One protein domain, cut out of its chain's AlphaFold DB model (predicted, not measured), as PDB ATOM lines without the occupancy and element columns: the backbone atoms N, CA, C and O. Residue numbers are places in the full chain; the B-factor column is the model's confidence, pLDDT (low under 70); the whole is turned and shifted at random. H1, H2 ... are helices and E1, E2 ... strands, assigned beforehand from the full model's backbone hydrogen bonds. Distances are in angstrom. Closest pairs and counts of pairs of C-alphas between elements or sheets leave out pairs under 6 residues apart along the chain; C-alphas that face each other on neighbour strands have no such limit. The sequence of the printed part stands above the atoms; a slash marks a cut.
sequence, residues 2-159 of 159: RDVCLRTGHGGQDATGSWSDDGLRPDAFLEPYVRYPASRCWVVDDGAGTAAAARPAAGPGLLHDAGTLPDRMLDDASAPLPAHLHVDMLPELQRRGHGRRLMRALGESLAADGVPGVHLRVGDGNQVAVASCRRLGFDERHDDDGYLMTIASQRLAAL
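Overview. This is residues 2 to 159 of the 159 residues of the protein "Acetyltransferase (GNAT) family protein" of Jiangella sp. DSM 45060 (UniProt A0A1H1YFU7). Two small three-stranded sheets share one long helix, H5, which packs on the sheet E1 E2 E3 with residues 98 to 106 and on the sheet E4 E6 E5 with residues 106 to 111. H1 packs on the opposite face of the first sheet, H6 covers the second, and H4 lies close to H2 and H3. The 158 printed residues hold seven named helices and six named strands, in the order H1 H2 H3 E1 E2 H4 E3 H5 E4 H6 E5 E6 H7; both sheets are antiparallel, and the class is mixed. The whole is compact, with a radius of gyration of the C-alphas of 15.0 A and spans of 41 by 41 by 31 A.

Arrangement. One sheet runs E4, residues 117 to 122, E6, residues 146 to 152, and E5, residues 139 to 143. N 120 and O 149 are 2.9 A apart, and in the hairpin E5 and E6, N 148 and O 141 are 2.8 A apart, both within hydrogen-bond range. H6, residues 127 to 135, is on this sheet at a height of 9.5 A and runs along the strands, at 20 degrees to E6 on the local plane. E4, H6 and E5 form a split strand-helix-strand unit, two strands running the same way with E6 between them, and its crossover is right-handed. H5, residues 98 to 112, is on this sheet too; its closest C-alphas to E4 are Leu 110 and Gly 117, 7.0 A. H7, residues 153 to 157, touches H5 at the C-alphas of Gly 107 and Ala 157, 4.1 A. The other sheet runs E1, residues 41 to 45, E2, residues 50 to 54, and E3, residues 86 to 88; N 42 and O 53 are 2.8 A apart in the hairpin E1 and E2, and N 54 and O 86 3.2 A between E2 and E3. It lies in three layers, between H5 at a height of 10.0 A and H1, residues 2 to 8, on the opposite face at 8.1 A. H2, residues 24 to 29, touches H1 about perpendicular, at 82 degrees, closest at the C-alphas of Arg 2 and Pro 26, 5.4 A. H3, residues 31 to 35, only grazes this sheet, and H4, residues 71 to 74, is close to H3 but not clearly touching, with the C-alphas of Pro 32 and Met 73 7.9 A apart. Every O i to N i+4 pair is within range in H1, H2, H3, H5, H6 and H7; H4 is too short for one.

Along the chain. H1 begins at C-alpha 2, (189.083, 231.810, 252.912). H5 is 21.1 A long, E6 20.3 A and E4 17.0 A. H7 ends at C-alpha 157, (194.847, 209.579, 238.106).

Size, cuts and confidence. The C-alphas of Ser 20 and Ala 158, the two farthest apart, are 42.8 A apart. The printed part has no cut; the links H1 to H2, E2 to H4 and H4 to E3 are long. The mean pLDDT of the printed part is 72.4, and residues 32 to 79 are under 70.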
ATOM      1  N   ARG A   2     188.303 230.629 252.466       83.06
ATOM      2  CA  ARG A   2     189.083 231.810 252.912       83.06
ATOM      3  C   ARG A   2     189.903 231.549 254.184       83.06
ATOM      4  O   ARG A   2     191.092 231.819 254.187       83.06
ATOM      5  N   ASP A   3     189.283 230.942 255.198       81.88
ATOM      6  CA  ASP A   3     189.959 230.526 256.441       81.88
ATOM      7  C   ASP A   3     191.140 229.575 256.186       81.88
ATOM      8  O   ASP A   3     192.241 229.801 256.670       81.88
ATOM      9  N   VAL A   4     190.938 228.557 255.340       79.38
ATOM     10  CA  VAL A   4     192.001 227.621 254.944       79.38
ATOM     11  C   VAL A   4     193.160 228.372 254.283       79.38
ATOM     12  O   VAL A   4     194.291 228.214 254.718       79.38
ATOM     13  N   CYS A   5     192.873 229.241 253.307       80.31
ATOM     14  CA  CYS A   5     193.879 230.051 252.611       80.31
ATOM     15  C   CYS A   5     194.678 230.955 253.568       80.31
ATOM     16  O   CYS A   5     195.885 231.120 253.401       80.31
ATOM     17  N   LEU A   6     194.032 231.521 254.592       84.88
ATOM     18  CA  LEU A   6     194.721 232.307 255.615       84.88
ATOM     19  C   LEU A   6     195.626 231.422 256.484       84.88
ATOM     20  O   LEU A   6     196.815 231.704 256.633       84.88
ATOM     21  N   ARG A   7     195.083 230.318 257.006       84.62
ATOM     22  CA  ARG A   7     195.765 229.425 257.956       84.62
ATOM     23  C   ARG A   7     196.861 228.553 257.333       84.62
ATOM     24  O   ARG A   7     197.608 227.907 258.067       84.62
ATOM     25  N   THR A   8     196.975 228.521 256.007       82.12
ATOM     26  CA  THR A   8     198.063 227.840 255.279       82.12
ATOM     27  C   THR A   8     198.913 228.795 254.435       82.12
ATOM     28  O   THR A   8     199.893 228.381 253.811       82.12
ATOM     29  N   GLY A   9     198.572 230.085 254.421       81.94
ATOM     30  CA  GLY A   9     199.092 231.057 253.469       81.94
ATOM     31  C   GLY A   9     200.542 231.497 253.688       81.94
ATOM     32  O   GLY A   9     201.117 232.136 252.805       81.94
ATOM     33  N   HIS A  10     201.162 231.170 254.825       83.50
ATOM     34  CA  HIS A  10     202.554 231.509 255.129       83.50
ATOM     35  C   HIS A  10     203.478 230.322 254.828       83.50
ATOM     36  O   HIS A  10     204.051 229.706 255.724       83.50
ATOM     37  N   GLY A  11     203.559 229.932 253.552       77.56
ATOM     38  CA  GLY A  11     204.372 228.781 253.141       77.56
ATOM     39  C   GLY A  11     203.918 227.465 253.783       77.56
ATOM     40  O   GLY A  11     204.752 226.638 254.144       77.56
ATOM     41  N   GLY A  12     202.605 227.283 253.959       79.00
ATOM     42  CA  GLY A  12     202.012 226.136 254.651       79.00
ATOM     43  C   GLY A  12     201.764 226.352 256.148       79.00
ATOM     44  O   GLY A  12     201.240 225.448 256.798       79.00
ATOM     45  N   GLN A  13     202.125 227.516 256.697       83.69
ATOM     46  CA  GLN A  13     201.831 227.922 258.076       83.69
ATOM     47  C   GLN A  13     200.733 228.992 258.135       83.69
ATOM     48  O   GLN A  13     200.337 229.555 257.110       83.69
ATOM     49  N   ASP A  14     200.267 229.279 259.350       88.00
ATOM     50  CA  ASP A  14     199.262 230.305 259.611       88.00
ATOM     51  C   ASP A  14     199.806 231.703 259.284       88.00
ATOM     52  O   ASP A  14     200.884 232.083 259.746       88.00
ATOM     53  N   ALA A  15     199.073 232.451 258.458       86.50
ATOM     54  CA  ALA A  15     199.439 233.794 258.024       86.50
ATOM     55  C   ALA A  15     198.689 234.912 258.770       86.50
ATOM     56  O   ALA A  15     198.824 236.075 258.379       86.50
ATOM     57  N   THR A  16     197.905 234.585 259.801       89.19
ATOM     58  CA  THR A  16     197.136 235.556 260.594       89.19
ATOM     59  C   THR A  16     198.037 236.668 261.134       89.19
ATOM     60  O   THR A  16     199.087 236.408 261.726       89.19
ATOM     61  N   GLY A  17     197.645 237.921 260.906       89.12
ATOM     62  CA  GLY A  17     198.383 239.113 261.322       89.12
ATOM     63  C   GLY A  17     199.679 239.372 260.548       89.12
ATOM     64  O   GLY A  17     200.420 240.287 260.902       89.12
ATOM     65  N   SER A  18     199.980 238.593 259.499       86.19
ATOM     66  CA  SER A  18     201.180 238.827 258.679       86.19
ATOM     67  C   SER A  18     201.058 240.074 257.804       86.19
ATOM     68  O   SER A  18     202.074 240.674 257.448       86.19
ATOM     69  N   TRP A  19     199.831 240.452 257.440       81.38
ATOM     70  CA  TRP A  19     199.498 241.620 256.625       81.38
ATOM     71  C   TRP A  19     198.652 242.602 257.443       81.38
ATOM     72  O   TRP A  19     198.164 242.272 258.521       81.38
ATOM     73  N   SER A  20     198.464 243.822 256.932       87.00
ATOM     74  CA  SER A  20     197.642 244.841 257.603       87.00
ATOM     75  C   SER A  20     196.165 244.454 257.736       87.00
ATOM     76  O   SER A  20     195.462 245.043 258.552       87.00
ATOM     77  N   ASP A  21     195.700 243.505 256.922       85.94
ATOM     78  CA  ASP A  21     194.355 242.937 256.943       85.94
ATOM     79  C   ASP A  21     194.425 241.466 256.495       85.94
ATOM     80  O   ASP A  21     194.977 241.153 255.434       85.94
ATOM     81  N   ASP A  22     193.865 240.565 257.303       87.19
ATOM     82  CA  ASP A  22     193.815 239.123 257.038       87.19
ATOM     83  C   ASP A  22     192.924 238.763 255.836       87.19
ATOM     84  O   ASP A  22     193.068 237.687 255.248       87.19
ATOM     85  N   GLY A  23     192.024 239.660 255.423       81.81
ATOM     86  CA  GLY A  23     191.184 239.499 254.237       81.81
ATOM     87  C   GLY A  23     191.948 239.623 252.918       81.81
ATOM     88  O   GLY A  23     191.595 238.954 251.943       81.81
ATOM     89  N   LEU A  24     193.040 240.393 252.904       80.56
ATOM     90  CA  LEU A  24     193.790 240.711 251.686       80.56
ATOM     91  C   LEU A  24     194.449 239.482 251.050       80.56
ATOM     92  O   LEU A  24     194.575 239.405 249.827       80.56
ATOM     93  N   ARG A  25     194.870 238.502 251.854       82.88
ATOM     94  CA  ARG A  25     195.535 237.304 251.330       82.88
ATOM     95  C   ARG A  25     194.549 236.389 250.588       82.88
ATOM     96  O   ARG A  25     194.815 236.092 249.427       82.88
ATOM     97  N   PRO A  26     193.402 235.980 251.158       75.94
ATOM     98  CA  PRO A  26     192.377 235.273 250.394       75.94
ATOM     99  C   PRO A  26     191.867 236.053 249.175       75.94
ATOM    100  O   PRO A  26     191.605 235.442 248.140       75.94
ATOM    101  N   ASP A  27     191.762 237.381 249.259       78.38
ATOM    102  CA  ASP A  27     191.357 238.204 248.110       78.38
ATOM    103  C   ASP A  27     192.359 238.105 246.954       78.38
ATOM    104  O   ASP A  27     191.958 238.001 245.797       78.38
ATOM    105  N   ALA A  28     193.654 238.079 247.267       72.81
ATOM    106  CA  ALA A  28     194.706 237.940 246.271       72.81
ATOM    107  C   ALA A  28     194.849 236.499 245.753       72.81
ATOM    108  O   ALA A  28     194.970 236.302 244.548       72.81
ATOM    109  N   PHE A  29     194.839 235.499 246.643       72.88
ATOM    110  CA  PHE A  29     195.299 234.141 246.322       72.88
ATOM    111  C   PHE A  29     194.197 233.085 246.178       72.88
ATOM    112  O   PHE A  29     194.448 232.018 245.621       72.88
ATOM    113  N   LEU A  30     192.985 233.341 246.670       74.56
ATOM    114  CA  LEU A  30     191.867 232.396 246.585       74.56
ATOM    115  C   LEU A  30     190.783 232.882 245.623       74.56
ATOM    116  O   LEU A  30     190.254 232.093 244.841       74.56
ATOM    117  N   GLU A  31     190.443 234.167 245.673       71.38
ATOM    118  CA  GLU A  31     189.335 234.727 244.894       71.38
ATOM    119  C   GLU A  31     189.454 234.493 243.369       71.38
ATOM    120  O   GLU A  31     188.433 234.148 242.758       71.38
ATOM    121  N   PRO A  32     190.651 234.559 242.739       67.25
ATOM    122  CA  PRO A  32     190.828 234.205 241.326       67.25
ATOM    123  C   PRO A  32     190.382 232.779 240.980       67.25
ATOM    124  O   PRO A  32     189.889 232.527 239.884       67.25
ATOM    125  N   TYR A  33     190.500 231.839 241.915       61.97
ATOM    126  CA  TYR A  33     190.087 230.456 241.694       61.97
ATOM    127  C   TYR A  33     188.588 230.246 241.882       61.97
ATOM    128  O   TYR A  33     187.993 229.411 241.204       61.97
ATOM    129  N   VAL A  34     187.966 231.006 242.785       64.44
ATOM    130  CA  VAL A  34     186.541 230.864 243.115       64.44
ATOM    131  C   VAL A  34     185.648 231.608 242.116       64.44
ATOM    132  O   VAL A  34     184.535 231.156 241.841       64.44
ATOM    133  N   ARG A  35     186.112 232.737 241.553       61.97
ATOM    134  CA  ARG A  35     185.326 233.557 240.609       61.97
ATOM    135  C   ARG A  35     185.370 233.084 239.157       61.97
ATOM    136  O   ARG A  35     184.395 233.290 238.436       61.97
ATOM    137  N   TYR A  36     186.462 232.464 238.716       54.19
ATOM    138  CA  TYR A  36     186.556 231.842 237.388       54.19
ATOM    139  C   TYR A  36     185.954 230.425 237.449       54.19
ATOM    140  O   TYR A  36     185.927 229.838 238.525       54.19
ATOM    141  N   PRO A  37     185.355 229.894 236.360       51.09
ATOM    142  CA  PRO A  37     184.163 229.044 236.433       51.09
ATOM    143  C   PRO A  37     184.228 227.958 237.514       51.09
ATOM    144  O   PRO A  37     185.095 227.086 237.484       51.09
ATOM    145  N   ALA A  38     183.249 228.007 238.428       44.25
ATOM    146  CA  ALA A  38     183.127 227.201 239.648       44.25
ATOM    147  C   ALA A  38     183.188 225.674 239.444       44.25
ATOM    148  O   ALA A  38     183.395 224.940 240.405       44.25
ATOM    149  N   SER A  39     183.091 225.181 238.204       43.56
ATOM    150  CA  SER A  39     183.347 223.779 237.838       43.56
ATOM    151  C   SER A  39     184.804 223.331 238.043       43.56
ATOM    152  O   SER A  39     185.164 222.213 237.678       43.56
ATOM    153  N   ARG A  40     185.660 224.201 238.589       53.44
ATOM    154  CA  ARG A  40     187.113 224.018 238.667       53.44
ATOM    155  C   ARG A  40     187.688 224.144 240.081       53.44
ATOM    156  O   ARG A  40     188.889 223.958 240.250       53.44
ATOM    157  N   CYS A  41     186.849 224.398 241.086       50.91
ATOM    158  CA  CYS A  41     187.218 224.372 242.502       50.91
ATOM    159  C   CYS A  41     186.552 223.182 243.191       50.91
ATOM    160  O   CYS A  41     185.328 223.076 243.222       50.91
ATOM    161  N   TRP A  42     187.362 222.301 243.761       49.56
ATOM    162  CA  TRP A  42     186.929 221.097 244.452       49.56
ATOM    163  C   TRP A  42     187.200 221.255 245.938       49.56
ATOM    164  O   TRP A  42     188.307 221.584 246.355       49.56
ATOM    165  N   VAL A  43     186.182 220.995 246.749       52.97
ATOM    166  CA  VAL A  43     186.306 220.939 248.202       52.97
ATOM    167  C   VAL A  43     186.016 219.507 248.627       52.97
ATOM    168  O   VAL A  43     184.967 218.964 248.292       52.97
ATOM    169  N   VAL A  44     186.948 218.887 249.345       47.84
ATOM    170  CA  VAL A  44     186.695 217.631 250.052       47.84
ATOM    171  C   VAL A  44     186.327 217.980 251.485       47.84
ATOM    172  O   VAL A  44     187.141 218.520 252.231       47.84
ATOM    173  N   ASP A  45     185.088 217.669 251.841       47.84
ATOM    174  CA  ASP A  45     184.572 217.691 253.204       47.84
ATOM    175  C   ASP A  45     184.363 216.234 253.636       47.84
ATOM    176  O   ASP A  45     183.632 215.488 252.980       47.84
ATOM    177  N   ASP A  46     185.075 215.794 254.672       43.16
ATOM    178  CA  ASP A  46     184.980 214.428 255.204       43.16
ATOM    179  C   ASP A  46     184.061 214.322 256.435       43.16
ATOM    180  O   ASP A  46     184.021 213.276 257.086       43.16
ATOM    181  N   GLY A  47     183.327 215.392 256.764       37.53
ATOM    182  CA  GLY A  47     182.486 215.485 257.957       37.53
ATOM    183  C   GLY A  47     183.257 215.771 259.254       37.53
ATOM    184  O   GLY A  47     182.626 215.933 260.299       37.53
ATOM    185  N   ALA A  48     184.593 215.858 259.203       36.31
ATOM    186  CA  ALA A  48     185.472 216.266 260.303       36.31
ATOM    187  C   ALA A  48     186.306 217.528 259.973       36.31
ATOM    188  O   ALA A  48     186.887 218.121 260.887       36.31
ATOM    189  N   GLY A  49     186.343 217.967 258.706       40.50
ATOM    190  CA  GLY A  49     186.850 219.272 258.266       40.50
ATOM    191  C   GLY A  49     186.957 219.426 256.738       40.50
ATOM    192  O   GLY A  49     186.644 218.519 255.971       40.50
ATOM    193  N   THR A  50     187.401 220.608 256.290       42.28
ATOM    194  CA  THR A  50     187.386 221.045 254.881       42.28
ATOM    195  C   THR A  50     188.792 221.121 254.256       42.28
ATOM    196  O   THR A  50     189.646 221.857 254.747       42.28
ATOM    197  N   ALA A  51     189.022 220.445 253.126       43.44
ATOM    198  CA  ALA A  51     190.203 220.595 252.261       43.44
ATOM    199  C   ALA A  51     189.791 221.141 250.882       43.44
ATOM    200  O   ALA A  51     188.729 220.776 250.386       43.44
ATOM    201  N   ALA A  52     190.599 222.000 250.251       47.62
ATOM    202  CA  ALA A  52     190.250 222.641 248.976       47.62
ATOM    203  C   ALA A  52     191.371 222.508 247.932       47.62
ATOM    204  O   ALA A  52     192.554 222.566 248.268       47.62
ATOM    205  N   ALA A  53     190.985 222.337 246.668       44.19
ATOM    206  CA  ALA A  53     191.862 222.330 245.503       44.19
ATOM    207  C   ALA A  53     191.214 223.111 244.350       44.19
ATOM    208  O   ALA A  53     190.006 223.011 244.137       44.19
ATOM    209  N   ALA A  54     192.002 223.861 243.581       46.25
ATOM    210  CA  ALA A  54     191.510 224.624 242.434       46.25
ATOM    211  C   ALA A  54     192.334 224.387 241.162       46.25
ATOM    212  O   ALA A  54     193.546 224.191 241.230       46.25
ATOM    213  N   ARG A  55     191.662 224.440 240.006       40.62
ATOM    214  CA  ARG A  55     192.210 224.258 238.654       40.62
ATOM    215  C   ARG A  55     192.026 225.546 237.819       40.62
ATOM    216  O   ARG A  55     190.903 226.033 237.719       40.62
ATOM    217  N   PRO A  56     193.040 226.066 237.113       43.69
ATOM    218  CA  PRO A  56     192.880 227.051 236.049       43.69
ATOM    219  C   PRO A  56     192.630 226.454 234.667       43.69
ATOM    220  O   PRO A  56     192.693 225.247 234.425       43.69
ATOM    221  N   ALA A  57     192.273 227.355 233.755       40.78
ATOM    222  CA  ALA A  57     192.010 227.075 232.356       40.78
ATOM    223  C   ALA A  57     193.263 226.572 231.625       40.78
ATOM    224  O   ALA A  57     194.333 227.133 231.787       40.78
ATOM    225  N   ALA A  58     193.085 225.583 230.750       35.25
ATOM    226  CA  ALA A  58     194.011 225.326 229.658       35.25
ATOM    227  C   ALA A  58     193.505 226.077 228.415       35.25
ATOM    228  O   ALA A  58     192.375 225.829 227.989       35.25
ATOM    229  N   GLY A  59     194.309 226.971 227.834       32.16
ATOM    230  CA  GLY A  59     194.019 227.572 226.527       32.16
ATOM    231  C   GLY A  59     195.038 228.640 226.109       32.16
ATOM    232  O   GLY A  59     195.400 229.468 226.937       32.16
ATOM    233  N   PRO A  60     195.512 228.658 224.846       32.19
ATOM    234  CA  PRO A  60     196.361 229.733 224.357       32.19
ATOM    235  C   PRO A  60     195.524 230.997 224.114       32.19
ATOM    236  O   PRO A  60     194.652 231.013 223.246       32.19
ATOM    237  N   GLY A  61     195.844 232.058 224.856       30.95
ATOM    238  CA  GLY A  61     195.455 233.431 224.547       30.95
ATOM    239  C   GLY A  61     194.470 234.060 225.526       30.95
ATOM    240  O   GLY A  61     193.267 233.910 225.359       30.95
ATOM    241  N   LEU A  62     194.989 234.867 226.454       29.42
ATOM    242  CA  LEU A  62     194.466 236.201 226.766       29.42
ATOM    243  C   LEU A  62     195.517 236.968 227.589       29.42
ATOM    244  O   LEU A  62     195.851 236.592 228.699       29.42
ATOM    245  N   LEU A  63     196.070 238.022 226.985       29.41
ATOM    246  CA  LEU A  63     196.899 239.042 227.636       29.41
ATOM    247  C   LEU A  63     195.989 240.000 228.426       29.41
ATOM    248  O   LEU A  63     194.967 240.388 227.866       29.41
ATOM    249  N   HIS A  64     196.381 240.444 229.631       24.81
ATOM    250  CA  HIS A  64     196.642 241.861 229.969       24.81
ATOM    251  C   HIS A  64     197.131 242.067 231.427       24.81
ATOM    252  O   HIS A  64     196.406 241.808 232.374       24.81
ATOM    253  N   ASP A  65     198.330 242.660 231.548       23.72
ATOM    254  CA  ASP A  65     198.911 243.452 232.652       23.72
ATOM    255  C   ASP A  65     199.063 242.851 234.067       23.72
ATOM    256  O   ASP A  65     198.559 241.795 234.420       23.72
ATOM    257  N   ALA A  66     199.880 243.503 234.898       31.92
ATOM    258  CA  ALA A  66     200.435 242.945 236.125       31.92
ATOM    259  C   ALA A  66     200.257 243.879 237.329       31.92
ATOM    260  O   ALA A  66     200.607 245.053 237.266       31.92
ATOM    261  N   GLY A  67     199.787 243.318 238.448       27.81
ATOM    262  CA  GLY A  67     199.730 243.977 239.764       27.81
ATOM    263  C   GLY A  67     198.457 243.690 240.569       27.81
ATOM    264  O   GLY A  67     198.478 243.752 241.791       27.81
ATOM    265  N   THR A  68     197.378 243.301 239.888       35.50
ATOM    266  CA  THR A  68     196.030 243.032 240.439       35.50
ATOM    267  C   THR A  68     195.296 241.968 239.614       35.50
ATOM    268  O   THR A  68     194.069 241.936 239.560       35.50
ATOM    269  N   LEU A  69     196.050 241.147 238.881       34.03
ATOM    270  CA  LEU A  69     195.545 240.423 237.721       34.03
ATOM    271  C   LEU A  69     195.669 238.906 237.947       34.03
ATOM    272  O   LEU A  69     196.794 238.412 238.081       34.03
ATOM    273  N   PRO A  70     194.526 238.186 238.022       41.97
ATOM    274  CA  PRO A  70     194.427 236.724 238.078       41.97
ATOM    275  C   PRO A  70     195.411 236.010 237.153       41.97
ATOM    276  O   PRO A  70     195.946 234.967 237.510       41.97
ATOM    277  N   ASP A  71     195.718 236.615 236.011       39.88
ATOM    278  CA  ASP A  71     196.550 236.061 234.951       39.88
ATOM    279  C   ASP A  71     197.958 235.652 235.414       39.88
ATOM    280  O   ASP A  71     198.472 234.666 234.921       39.88
ATOM    281  N   ARG A  72     198.573 236.263 236.441       41.94
ATOM    282  CA  ARG A  72     199.876 235.764 236.959       41.94
ATOM    283  C   ARG A  72     199.791 234.522 237.841       41.94
ATOM    284  O   ARG A  72     200.777 233.808 237.983       41.94
ATOM    285  N   MET A  73     198.635 234.277 238.449       50.16
ATOM    286  CA  MET A  73     198.369 233.044 239.192       50.16
ATOM    287  C   MET A  73     197.871 231.918 238.283       50.16
ATOM    288  O   MET A  73     197.807 230.768 238.715       50.16
ATOM    289  N   LEU A  74     197.473 232.231 237.050       52.41
ATOM    290  CA  LEU A  74     196.891 231.269 236.115       52.41
ATOM    291  C   LEU A  74     197.827 230.990 234.921       52.41
ATOM    292  O   LEU A  74     197.848 229.854 234.460       52.41
ATOM    293  N   ASP A  75     198.661 231.959 234.524       51.25
ATOM    294  CA  ASP A  75     199.662 231.870 233.455       51.25
ATOM    295  C   ASP A  75     201.087 231.954 234.021       51.25
ATOM    296  O   ASP A  75     201.778 232.976 233.941       51.25
ATOM    297  N   ASP A  76     201.574 230.836 234.555       60.72
ATOM    298  CA  ASP A  76     203.016 230.640 234.649       60.72
ATOM    299  C   ASP A  76     203.547 230.308 233.249       60.72
ATOM    300  O   ASP A  76     203.582 229.154 232.825       60.72
ATOM    301  N   ALA A  77     203.966 231.336 232.509       55.66
ATOM    302  CA  ALA A  77     204.509 231.192 231.156       55.66
ATOM    303  C   ALA A  77     205.733 230.253 231.077       55.66
ATOM    304  O   ALA A  77     206.110 229.812 229.989       55.66
ATOM    305  N   SER A  78     206.365 229.944 232.214       61.56
ATOM    306  CA  SER A  78     207.489 229.011 232.301       61.56
ATOM    307  C   SER A  78     207.060 227.547 232.483       61.56
ATOM    308  O   SER A  78     207.919 226.651 232.426       61.56
ATOM    309  N   ALA A  79     205.766 227.299 232.718       66.50
ATOM    310  CA  ALA A  79     205.226 225.986 233.013       66.50
ATOM    311  C   ALA A  79     204.847 225.218 231.733       66.50
ATOM    312  O   ALA A  79     204.094 225.707 230.893       66.50
ATOM    313  N   PRO A  80     205.321 223.969 231.576       76.00
ATOM    314  CA  PRO A  80     205.090 223.183 230.364       76.00
ATOM    315  C   PRO A  80     203.688 222.556 230.291       76.00
ATOM    316  O   PRO A  80     203.334 221.971 229.268       76.00
ATOM    317  N   LEU A  81     202.904 222.617 231.375       75.94
ATOM    318  CA  LEU A  81     201.591 221.982 231.484       75.94
ATOM    319  C   LEU A  81     200.511 223.038 231.724       75.94
ATOM    320  O   LEU A  81     200.703 223.905 232.564       75.94
ATOM    321  N   PRO A  82     199.357 222.959 231.047       73.06
ATOM    322  CA  PRO A  82     198.424 224.076 230.991       73.06
ATOM    323  C   PRO A  82     197.502 224.195 232.214       73.06
ATOM    324  O   PRO A  82     196.879 225.231 232.389       73.06
ATOM    325  N   ALA A  83     197.373 223.164 233.058       77.31
ATOM    326  CA  ALA A  83     196.660 223.307 234.326       77.31
ATOM    327  C   ALA A  83     197.642 223.708 235.428       77.31
ATOM    328  O   ALA A  83     198.687 223.085 235.564       77.31
ATOM    329  N   HIS A  84     197.277 224.684 236.247       77.56
ATOM    330  CA  HIS A  84     197.950 225.015 237.504       77.56
ATOM    331  C   HIS A  84     197.161 224.441 238.706       77.56
ATOM    332  O   HIS A  84     196.024 223.990 238.559       77.56
ATOM    333  N   LEU A  85     197.754 224.353 239.891       78.12
ATOM    334  CA  LEU A  85     197.112 223.767 241.064       78.12
ATOM    335  C   LEU A  85     197.547 224.487 242.328       78.12
ATOM    336  O   LEU A  85     198.732 224.556 242.636       78.12
ATOM    337  N   HIS A  86     196.558 224.891 243.115       78.44
ATOM    338  CA  HIS A  86     196.741 225.156 244.534       78.44
ATOM    339  C   HIS A  86     196.024 224.087 245.344       78.44
ATOM    340  O   HIS A  86     194.875 223.738 245.059       78.44
ATOM    341  N   VAL A  87     196.720 223.564 246.348       78.56
ATOM    342  CA  VAL A  87     196.178 222.610 247.309       78.56
ATOM    343  C   VAL A  87     196.551 223.062 248.708       78.56
ATOM    344  O   VAL A  87     197.726 223.228 249.029       78.56
ATOM    345  N   ASP A  88     195.538 223.198 249.553       80.31
ATOM    346  CA  ASP A  88     195.711 223.594 250.940       80.31
ATOM    347  C   ASP A  88     194.967 222.624 251.852       80.31
ATOM    348  O   ASP A  88     193.810 222.252 251.621       80.31
ATOM    349  N   MET A  89     195.653 222.194 252.907       76.38
ATOM    350  CA  MET A  89     195.089 221.333 253.937       76.38
ATOM    351  C   MET A  89     195.482 221.866 255.303       76.38
ATOM    352  O   MET A  89     196.671 221.964 255.621       76.38
ATOM    353  N   LEU A  90     194.470 222.130 256.125       77.69
ATOM    354  CA  LEU A  90     194.675 222.461 257.523       77.69
ATOM    355  C   LEU A  90     195.421 221.322 258.245       77.69
ATOM    356  O   LEU A  90     195.217 220.151 257.896       77.69
ATOM    357  N   PRO A  91     196.272 221.627 259.242       76.88
ATOM    358  CA  PRO A  91     197.096 220.632 259.930       76.88
ATOM    359  C   PRO A  91     196.319 219.412 260.445       76.88
ATOM    360  O   PRO A  91     196.819 218.286 260.393       76.88
ATOM    361  N   GLU A  92     195.081 219.616 260.890       77.31
ATOM    362  CA  GLU A  92     194.207 218.591 261.466       77.31
ATOM    363  C   GLU A  92     193.745 217.550 260.425       77.31
ATOM    364  O   GLU A  92     193.410 216.417 260.782       77.31
ATOM    365  N   LEU A  93     193.782 217.915 259.138       71.50
ATOM    366  CA  LEU A  93     193.375 217.089 257.996       71.50
ATOM    367  C   LEU A  93     194.569 216.470 257.254       71.50
ATOM    368  O   LEU A  93     194.407 215.658 256.340       71.50
ATOM    369  N   GLN A  94     195.799 216.813 257.633       78.50
ATOM    370  CA  GLN A  94     196.991 216.264 256.994       78.50
ATOM    371  C   GLN A  94     197.250 214.808 257.415       78.50
ATOM    372  O   GLN A  94     196.813 214.331 258.459       78.50
ATOM    373  N   ARG A  95     198.018 214.074 256.594       79.69
ATOM    374  CA  ARG A  95     198.482 212.690 256.857       79.69
ATOM    375  C   ARG A  95     197.381 211.635 257.079       79.69
ATOM    376  O   ARG A  95     197.672 210.546 257.560       79.69
ATOM    377  N   ARG A  96     196.147 211.911 256.652       77.75
ATOM    378  CA  ARG A  96     195.006 210.971 256.694       77.75
ATOM    379  C   ARG A  96     194.607 210.407 255.325       77.75
ATOM    380  O   ARG A  96     193.607 209.717 255.185       77.75
ATOM    381  N   GLY A  97     195.400 210.695 254.291       81.50
ATOM    382  CA  GLY A  97     195.165 210.220 252.922       81.50
ATOM    383  C   GLY A  97     194.270 211.120 252.063       81.50
ATOM    384  O   GLY A  97     194.159 210.860 250.865       81.50
ATOM    385  N   HIS A  98     193.698 212.201 252.612       80.06
ATOM    386  CA  HIS A  98     192.862 213.145 251.851       80.06
ATOM    387  C   HIS A  98     193.609 213.767 250.669       80.06
ATOM    388  O   HIS A  98     193.071 213.784 249.569       80.06
ATOM    389  N   GLY A  99     194.874 214.169 250.854       80.50
ATOM    390  CA  GLY A  99     195.698 214.703 249.765       80.50
ATOM    391  C   GLY A  99     195.810 213.744 248.574       80.50
ATOM    392  O   GLY A  99     195.573 214.146 247.444       80.50
ATOM    393  N   ARG A 100     196.072 212.450 248.808       85.56
ATOM    394  CA  ARG A 100     196.144 211.453 247.720       85.56
ATOM    395  C   ARG A 100     194.795 211.271 247.021       85.56
ATOM    396  O   ARG A 100     194.762 211.180 245.802       85.56
ATOM    397  N   ARG A 101     193.689 211.249 247.777       82.75
ATOM    398  CA  ARG A 101     192.330 211.147 247.210       82.75
ATOM    399  C   ARG A 101     191.979 212.359 246.346       82.75
ATOM    400  O   ARG A 101     191.485 212.175 245.240       82.75
ATOM    401  N   LEU A 102     192.284 213.567 246.827       79.69
ATOM    402  CA  LEU A 102     192.117 214.821 246.088       79.69
ATOM    403  C   LEU A 102     192.907 214.805 244.780       79.69
ATOM    404  O   LEU A 102     192.351 215.081 243.722       79.69
ATOM    405  N   MET A 103     194.186 214.434 244.849       85.75
ATOM    406  CA  MET A 103     195.058 214.378 243.678       85.75
ATOM    407  C   MET A 103     194.565 213.363 242.649       85.75
ATOM    408  O   MET A 103     194.473 213.699 241.474       85.75
ATOM    409  N   ARG A 104     194.173 212.158 243.081       87.00
ATOM    410  CA  ARG A 104     193.592 211.145 242.190       87.00
ATOM    411  C   ARG A 104     192.342 211.666 241.478       87.00
ATOM    412  O   ARG A 104     192.287 211.606 240.254       87.00
ATOM    413  N   ALA A 105     191.384 212.219 242.225       81.12
ATOM    414  CA  ALA A 105     190.144 212.756 241.658       81.12
ATOM    415  C   ALA A 105     190.411 213.905 240.669       81.12
ATOM    416  O   ALA A 105     189.811 213.965 239.596       81.12
ATOM    417  N   LEU A 106     191.365 214.786 240.992       81.12
ATOM    418  CA  LEU A 106     191.826 215.832 240.082       81.12
ATOM    419  C   LEU A 106     192.428 215.231 238.804       81.12
ATOM    420  O   LEU A 106     192.095 215.674 237.709       81.12
ATOM    421  N   GLY A 107     193.294 214.224 238.930       85.81
ATOM    422  CA  GLY A 107     193.915 213.541 237.796       85.81
ATOM    423  C   GLY A 107     192.892 212.883 236.874       85.81
ATOM    424  O   GLY A 107     192.971 213.056 235.660       85.81
ATOM    425  N   GLU A 108     191.905 212.190 237.444       84.31
ATOM    426  CA  GLU A 108     190.799 211.568 236.706       84.31
ATOM    427  C   GLU A 108     189.981 212.612 235.933       84.31
ATOM    428  O   GLU A 108     189.734 212.437 234.740       84.31
ATOM    429  N   SER A 109     189.632 213.734 236.574       81.12
ATOM    430  CA  SER A 109     188.912 214.835 235.920       81.12
ATOM    431  C   SER A 109     189.736 215.493 234.808       81.12
ATOM    432  O   SER A 109     189.219 215.718 233.716       81.12
ATOM    433  N   LEU A 110     191.022 215.772 235.047       80.25
ATOM    434  CA  LEU A 110     191.917 216.350 234.040       80.25
ATOM    435  C   LEU A 110     192.080 215.420 232.833       80.25
ATOM    436  O   LEU A 110     192.028 215.883 231.695       80.25
ATOM    437  N   ALA A 111     192.258 214.120 233.074       84.69
ATOM    438  CA  ALA A 111     192.409 213.129 232.016       84.69
ATOM    439  C   ALA A 111     191.121 212.979 231.189       84.69
ATOM    440  O   ALA A 111     191.202 212.906 229.962       84.69
ATOM    441  N   ALA A 112     189.951 212.983 231.836       82.25
ATOM    442  CA  ALA A 112     188.654 212.945 231.158       82.25
ATOM    443  C   ALA A 112     188.433 214.168 230.250       82.25
ATOM    444  O   ALA A 112     187.892 214.029 229.154       82.25
ATOM    445  N   ASP A 113     188.924 215.335 230.666       79.94
ATOM    446  CA  ASP A 113     188.871 216.577 229.890       79.94
ATOM    447  C   ASP A 113     189.983 216.684 228.823       79.94
ATOM    448  O   ASP A 113     190.089 217.704 228.137       79.94
ATOM    449  N   GLY A 114     190.846 215.671 228.684       82.50
ATOM    450  CA  GLY A 114     191.974 215.684 227.746       82.50
ATOM    451  C   GLY A 114     193.102 216.652 228.128       82.50
ATOM    452  O   GLY A 114     193.960 216.957 227.299       82.50
ATOM    453  N   VAL A 115     193.130 217.140 229.371       82.00
ATOM    454  CA  VAL A 115     194.187 218.026 229.867       82.00
ATOM    455  C   VAL A 115     195.436 217.183 230.164       82.00
ATOM    456  O   VAL A 115     195.352 216.219 230.929       82.00
ATOM    457  N   PRO A 116     196.610 217.508 229.590       83.62
ATOM    458  CA  PRO A 116     197.775 216.616 229.617       83.62
ATOM    459  C   PRO A 116     198.427 216.493 230.999       83.62
ATOM    460  O   PRO A 116     199.104 215.508 231.284       83.62
ATOM    461  N   GLY A 117     198.226 217.469 231.879       84.62
ATOM    462  CA  GLY A 117     198.782 217.444 233.220       84.62
ATOM    463  C   GLY A 117     198.669 218.782 233.917       84.62
ATOM    464  O   GLY A 117     198.060 219.718 233.397       84.62
ATOM    465  N   VAL A 118     199.258 218.835 235.104       86.31
ATOM    466  CA  VAL A 118     199.163 219.963 236.019       86.31
ATOM    467  C   VAL A 118     200.537 220.374 236.530       86.31
ATOM    468  O   VAL A 118     201.433 219.536 236.664       86.31
ATOM    469  N   HIS A 119     200.692 221.657 236.827       87.00
ATOM    470  CA  HIS A 119     201.847 222.217 237.503       87.00
ATOM    471  C   HIS A 119     201.448 222.967 238.778       87.00
ATOM    472  O   HIS A 119     200.291 223.341 238.953       87.00
ATOM    473  N   LEU A 120     202.403 223.181 239.675       85.38
ATOM    474  CA  LEU A 120     202.277 224.062 240.836       85.38
ATOM    475  C   LEU A 120     203.639 224.644 241.194       85.38
ATOM    476  O   LEU A 120     204.670 224.030 240.904       85.38
ATOM    477  N   ARG A 121     203.639 225.803 241.855       86.06
ATOM    478  CA  ARG A 121     204.856 226.398 242.412       86.06
ATOM    479  C   ARG A 121     204.925 226.255 243.923       86.06
ATOM    480  O   ARG A 121     203.929 226.403 244.631       86.06
ATOM    481  N   VAL A 122     206.129 225.988 244.416       87.81
ATOM    482  CA  VAL A 122     206.443 225.915 245.843       87.81
ATOM    483  C   VAL A 122     207.649 226.799 246.127       87.81
ATOM    484  O   VAL A 122     208.732 226.553 245.605       87.81
ATOM    485  N   GLY A 123     207.475 227.811 246.977       85.62
ATOM    486  CA  GLY A 123     208.589 228.659 247.405       85.62
ATOM    487  C   GLY A 123     209.615 227.892 248.247       85.62
ATOM    488  O   GLY A 123     209.266 226.938 248.950       85.62
ATOM    489  N   ASP A 124     210.870 228.345 248.237       85.62
ATOM    490  CA  ASP A 124     212.012 227.652 248.862       85.62
ATOM    491  C   ASP A 124     211.844 227.362 250.359       85.62
ATOM    492  O   ASP A 124     212.353 226.363 250.873       85.62
ATOM    493  N   GLY A 125     211.093 228.208 251.066       85.19
ATOM    494  CA  GLY A 125     210.799 228.028 252.488       85.19
ATOM    495  C   GLY A 125     209.868 226.847 252.794       85.19
ATOM    496  O   GLY A 125     209.832 226.382 253.932       85.19
ATOM    497  N   ASN A 126     209.136 226.318 251.806       86.69
ATOM    498  CA  ASN A 126     208.126 225.276 252.006       86.69
ATOM    499  C   ASN A 126     208.632 223.883 251.592       86.69
ATOM    500  O   ASN A 126     208.062 223.181 250.752       86.69
ATOM    501  N   GLN A 127     209.712 223.446 252.240       90.56
ATOM    502  CA  GLN A 127     210.332 222.135 252.000       90.56
ATOM    503  C   GLN A 127     209.389 220.954 252.299       90.56
ATOM    504  O   GLN A 127     209.535 219.866 251.738       90.56
ATOM    505  N   VAL A 128     208.383 221.162 253.156       89.00
ATOM    506  CA  VAL A 128     207.352 220.156 253.451       89.00
ATOM    507  C   VAL A 128     206.466 219.904 252.228       89.00
ATOM    508  O   VAL A 128     206.201 218.741 251.898       89.00
ATOM    509  N   ALA A 129     206.038 220.955 251.525       88.69
ATOM    510  CA  ALA A 129     205.272 220.812 250.290       88.69
ATOM    511  C   ALA A 129     206.121 220.208 249.163       88.69
ATOM    512  O   ALA A 129     205.642 219.300 248.481       88.69
ATOM    513  N   VAL A 130     207.395 220.603 249.039       92.38
ATOM    514  CA  VAL A 130     208.345 219.985 248.090       92.38
ATOM    515  C   VAL A 130     208.434 218.472 248.319       92.38
ATOM    516  O   VAL A 130     208.204 217.675 247.409       92.38
ATOM    517  N   ALA A 131     208.683 218.048 249.563       92.94
ATOM    518  CA  ALA A 131     208.749 216.632 249.919       92.94
ATOM    519  C   ALA A 131     207.424 215.891 249.666       92.94
ATOM    520  O   ALA A 131     207.429 214.713 249.304       92.94
ATOM    521  N   SER A 132     206.289 216.567 249.845       90.06
ATOM    522  CA  SER A 132     204.967 216.001 249.569       90.06
ATOM    523  C   SER A 132     204.743 215.777 248.070       90.06
ATOM    524  O   SER A 132     204.295 214.696 247.691       90.06
ATOM    525  N   CYS A 133     205.133 216.730 247.219       92.19
ATOM    526  CA  CYS A 133     205.061 216.597 245.759       92.19
ATOM    527  C   CYS A 133     205.946 215.447 245.255       92.19
ATOM    528  O   CYS A 133     205.478 214.600 244.493       92.19
ATOM    529  N   ARG A 134     207.177 215.332 245.770       94.94
ATOM    530  CA  ARG A 134     208.086 214.212 245.458       94.94
ATOM    531  C   ARG A 134     207.467 212.850 245.775       94.94
ATOM    532  O   ARG A 134     207.548 211.929 244.970       94.94
ATOM    533  N   ARG A 135     206.801 212.714 246.929       93.50
ATOM    534  CA  ARG A 135     206.120 211.463 247.325       93.50
ATOM    535  C   ARG A 135     204.944 211.106 246.419       93.50
ATOM    536  O   ARG A 135     204.643 209.927 246.269       93.50
ATOM    537  N   LEU A 136     204.281 212.110 245.850       91.56
ATOM    538  CA  LEU A 136     203.212 211.939 244.865       91.56
ATOM    539  C   LEU A 136     203.759 211.733 243.442       91.56
ATOM    540  O   LEU A 136     202.982 211.537 242.515       91.56
ATOM    541  N   GLY A 137     205.082 211.755 243.259       94.81
ATOM    542  CA  GLY A 137     205.723 211.513 241.974       94.81
ATOM    543  C   GLY A 137     205.620 212.686 241.005       94.81
ATOM    544  O   GLY A 137     205.515 212.443 239.807       94.81
ATOM    545  N   PHE A 138     205.617 213.928 241.495       95.56
ATOM    546  CA  PHE A 138     205.820 215.099 240.641       95.56
ATOM    547  C   PHE A 138     207.274 215.160 240.164       95.56
ATOM    548  O   PHE A 138     208.196 214.853 240.923       95.56
ATOM    549  N   ASP A 139     207.460 215.592 238.923       95.56
ATOM    550  CA  ASP A 139     208.759 215.962 238.377       95.56
ATOM    551  C   ASP A 139     209.061 217.411 238.797       95.56
ATOM    552  O   ASP A 139     208.178 218.273 238.737       95.56
ATOM    553  N   GLU A 140     210.290 217.681 239.240       94.44
ATOM    554  CA  GLU A 140     210.680 218.971 239.819       94.44
ATOM    555  C   GLU A 140     211.719 219.715 238.974       94.44
ATOM    556  O   GLU A 140     212.654 219.119 238.434       94.44
ATOM    557  N   ARG A 141     211.581 221.041 238.914       94.19
ATOM    558  CA  ARG A 141     212.595 221.981 238.426       94.19
ATOM    559  C   ARG A 141     212.726 223.117 239.437       94.19
ATOM    560  O   ARG A 141     211.719 223.572 239.963       94.19
ATOM    561  N   HIS A 142     213.947 223.571 239.699       92.94
ATOM    562  CA  HIS A 142     214.212 224.730 240.554       92.94
ATOM    563  C   HIS A 142     214.673 225.914 239.699       92.94
ATOM    564  O   HIS A 142     215.450 225.717 238.760       92.94
ATOM    565  N   ASP A 143     214.149 227.102 239.982       87.12
ATOM    566  CA  ASP A 143     214.505 228.376 239.357       87.12
ATOM    567  C   ASP A 143     214.457 229.519 240.392       87.12
ATOM    568  O   ASP A 143     214.304 229.278 241.590       87.12
ATOM    569  N   ASP A 144     214.628 230.764 239.939       83.69
ATOM    570  CA  ASP A 144     214.668 231.946 240.814       83.69
ATOM    571  C   ASP A 144     213.354 232.170 241.595       83.69
ATOM    572  O   ASP A 144     213.362 232.835 242.632       83.69
ATOM    573  N   ASP A 145     212.241 231.583 241.138       78.38
ATOM    574  CA  ASP A 145     210.919 231.663 241.769       78.38
ATOM    575  C   ASP A 145     210.604 230.419 242.637       78.38
ATOM    576  O   ASP A 145     209.459 230.205 243.060       78.38
ATOM    577  N   GLY A 146     211.607 229.577 242.907       87.19
ATOM    578  CA  GLY A 146     211.511 228.374 243.731       87.19
ATOM    579  C   GLY A 146     211.330 227.096 242.911       87.19
ATOM    580  O   GLY A 146     211.953 226.892 241.871       87.19
ATOM    581  N   TYR A 147     210.498 226.174 243.399       91.12
ATOM    582  CA  TYR A 147     210.277 224.885 242.746       91.12
ATOM    583  C   TYR A 147     209.033 224.906 241.861       91.12
ATOM    584  O   TYR A 147     207.917 225.077 242.356       91.12
ATOM    585  N   LEU A 148     209.213 224.618 240.575       91.00
ATOM    586  CA  LEU A 148     208.150 224.234 239.657       91.00
ATOM    587  C   LEU A 148     207.965 222.712 239.707       91.00
ATOM    588  O   LEU A 148     208.861 221.946 239.343       91.00
ATOM    589  N   MET A 149     206.785 222.276 240.130       92.44
ATOM    590  CA  MET A 149     206.398 220.869 240.213       92.44
ATOM    591  C   MET A 149     205.417 220.547 239.093       92.44
ATOM    592  O   MET A 149     204.444 221.272 238.913       92.44
ATOM    593  N   THR A 150     205.629 219.451 238.367       93.31
ATOM    594  CA  THR A 150     204.781 219.043 237.231       93.31
ATOM    595  C   THR A 150     204.419 217.563 237.288       93.31
ATOM    596  O   THR A 150     205.197 216.744 237.773       93.31
ATOM    597  N   ILE A 151     203.234 217.190 236.805       94.50
ATOM    598  CA  ILE A 151     202.834 215.782 236.679       94.50
ATOM    599  C   ILE A 151     201.753 215.602 235.608       94.50
ATOM    600  O   ILE A 151     200.820 216.398 235.490       94.50
ATOM    601  N   ALA A 152     201.871 214.530 234.820       94.69
ATOM    602  CA  ALA A 152     200.878 214.165 233.810       94.69
ATOM    603  C   ALA A 152     199.541 213.753 234.451       94.69
ATOM    604  O   ALA A 152     199.529 213.086 235.491       94.69
ATOM    605  N   SER A 153     198.418 214.077 233.806       89.62
ATOM    606  CA  SER A 153     197.080 213.793 234.348       89.62
ATOM    607  C   SER A 153     196.844 212.295 234.546       89.62
ATOM    608  O   SER A 153     196.288 211.895 235.565       89.62
ATOM    609  N   GLN A 154     197.371 211.445 233.657       93.56
ATOM    610  CA  GLN A 154     197.267 209.987 233.775       93.56
ATOM    611  C   GLN A 154     198.088 209.426 234.947       93.56
ATOM    612  O   GLN A 154     197.634 208.509 235.627       93.56
ATOM    613  N   ARG A 155     199.280 209.985 235.218       96.19
ATOM    614  CA  ARG A 155     200.089 209.613 236.399       96.19
ATOM    615  C   ARG A 155     199.375 210.014 237.682       96.19
ATOM    616  O   ARG A 155     199.347 209.240 238.632       96.19
ATOM    617  N   LEU A 156     198.762 211.196 237.679       90.88
ATOM    618  CA  LEU A 156     198.002 211.704 238.811       90.88
ATOM    619  C   LEU A 156     196.733 210.869 239.072       90.88
ATOM    620  O   LEU A 156     196.445 210.534 240.216       90.88
ATOM    621  N   ALA A 157     196.022 210.454 238.018       90.38
ATOM    622  CA  ALA A 157     194.847 209.579 238.106       90.38
ATOM    623  C   ALA A 157     195.179 208.169 238.636       90.38
ATOM    624  O   ALA A 157     194.333 207.495 239.223       90.38
ATOM    625  N   ALA A 158     196.419 207.707 238.457       93.81
ATOM    626  CA  ALA A 158     196.853 206.386 238.904       93.81
ATOM    627  C   ALA A 158     197.181 206.306 240.413       93.81
ATOM    628  O   ALA A 158     197.324 205.193 240.928       93.81
ATOM    629  N   LEU A 159     197.262 207.448 241.118       88.25
ATOM    630  CA  LEU A 159     197.801 207.598 242.483       88.25
ATOM    631  C   LEU A 159     197.214 206.709 243.560       88.25
ATOM    632  O   LEU A 159     196.148 206.990 244.150       88.25
TER     633      LEU A 159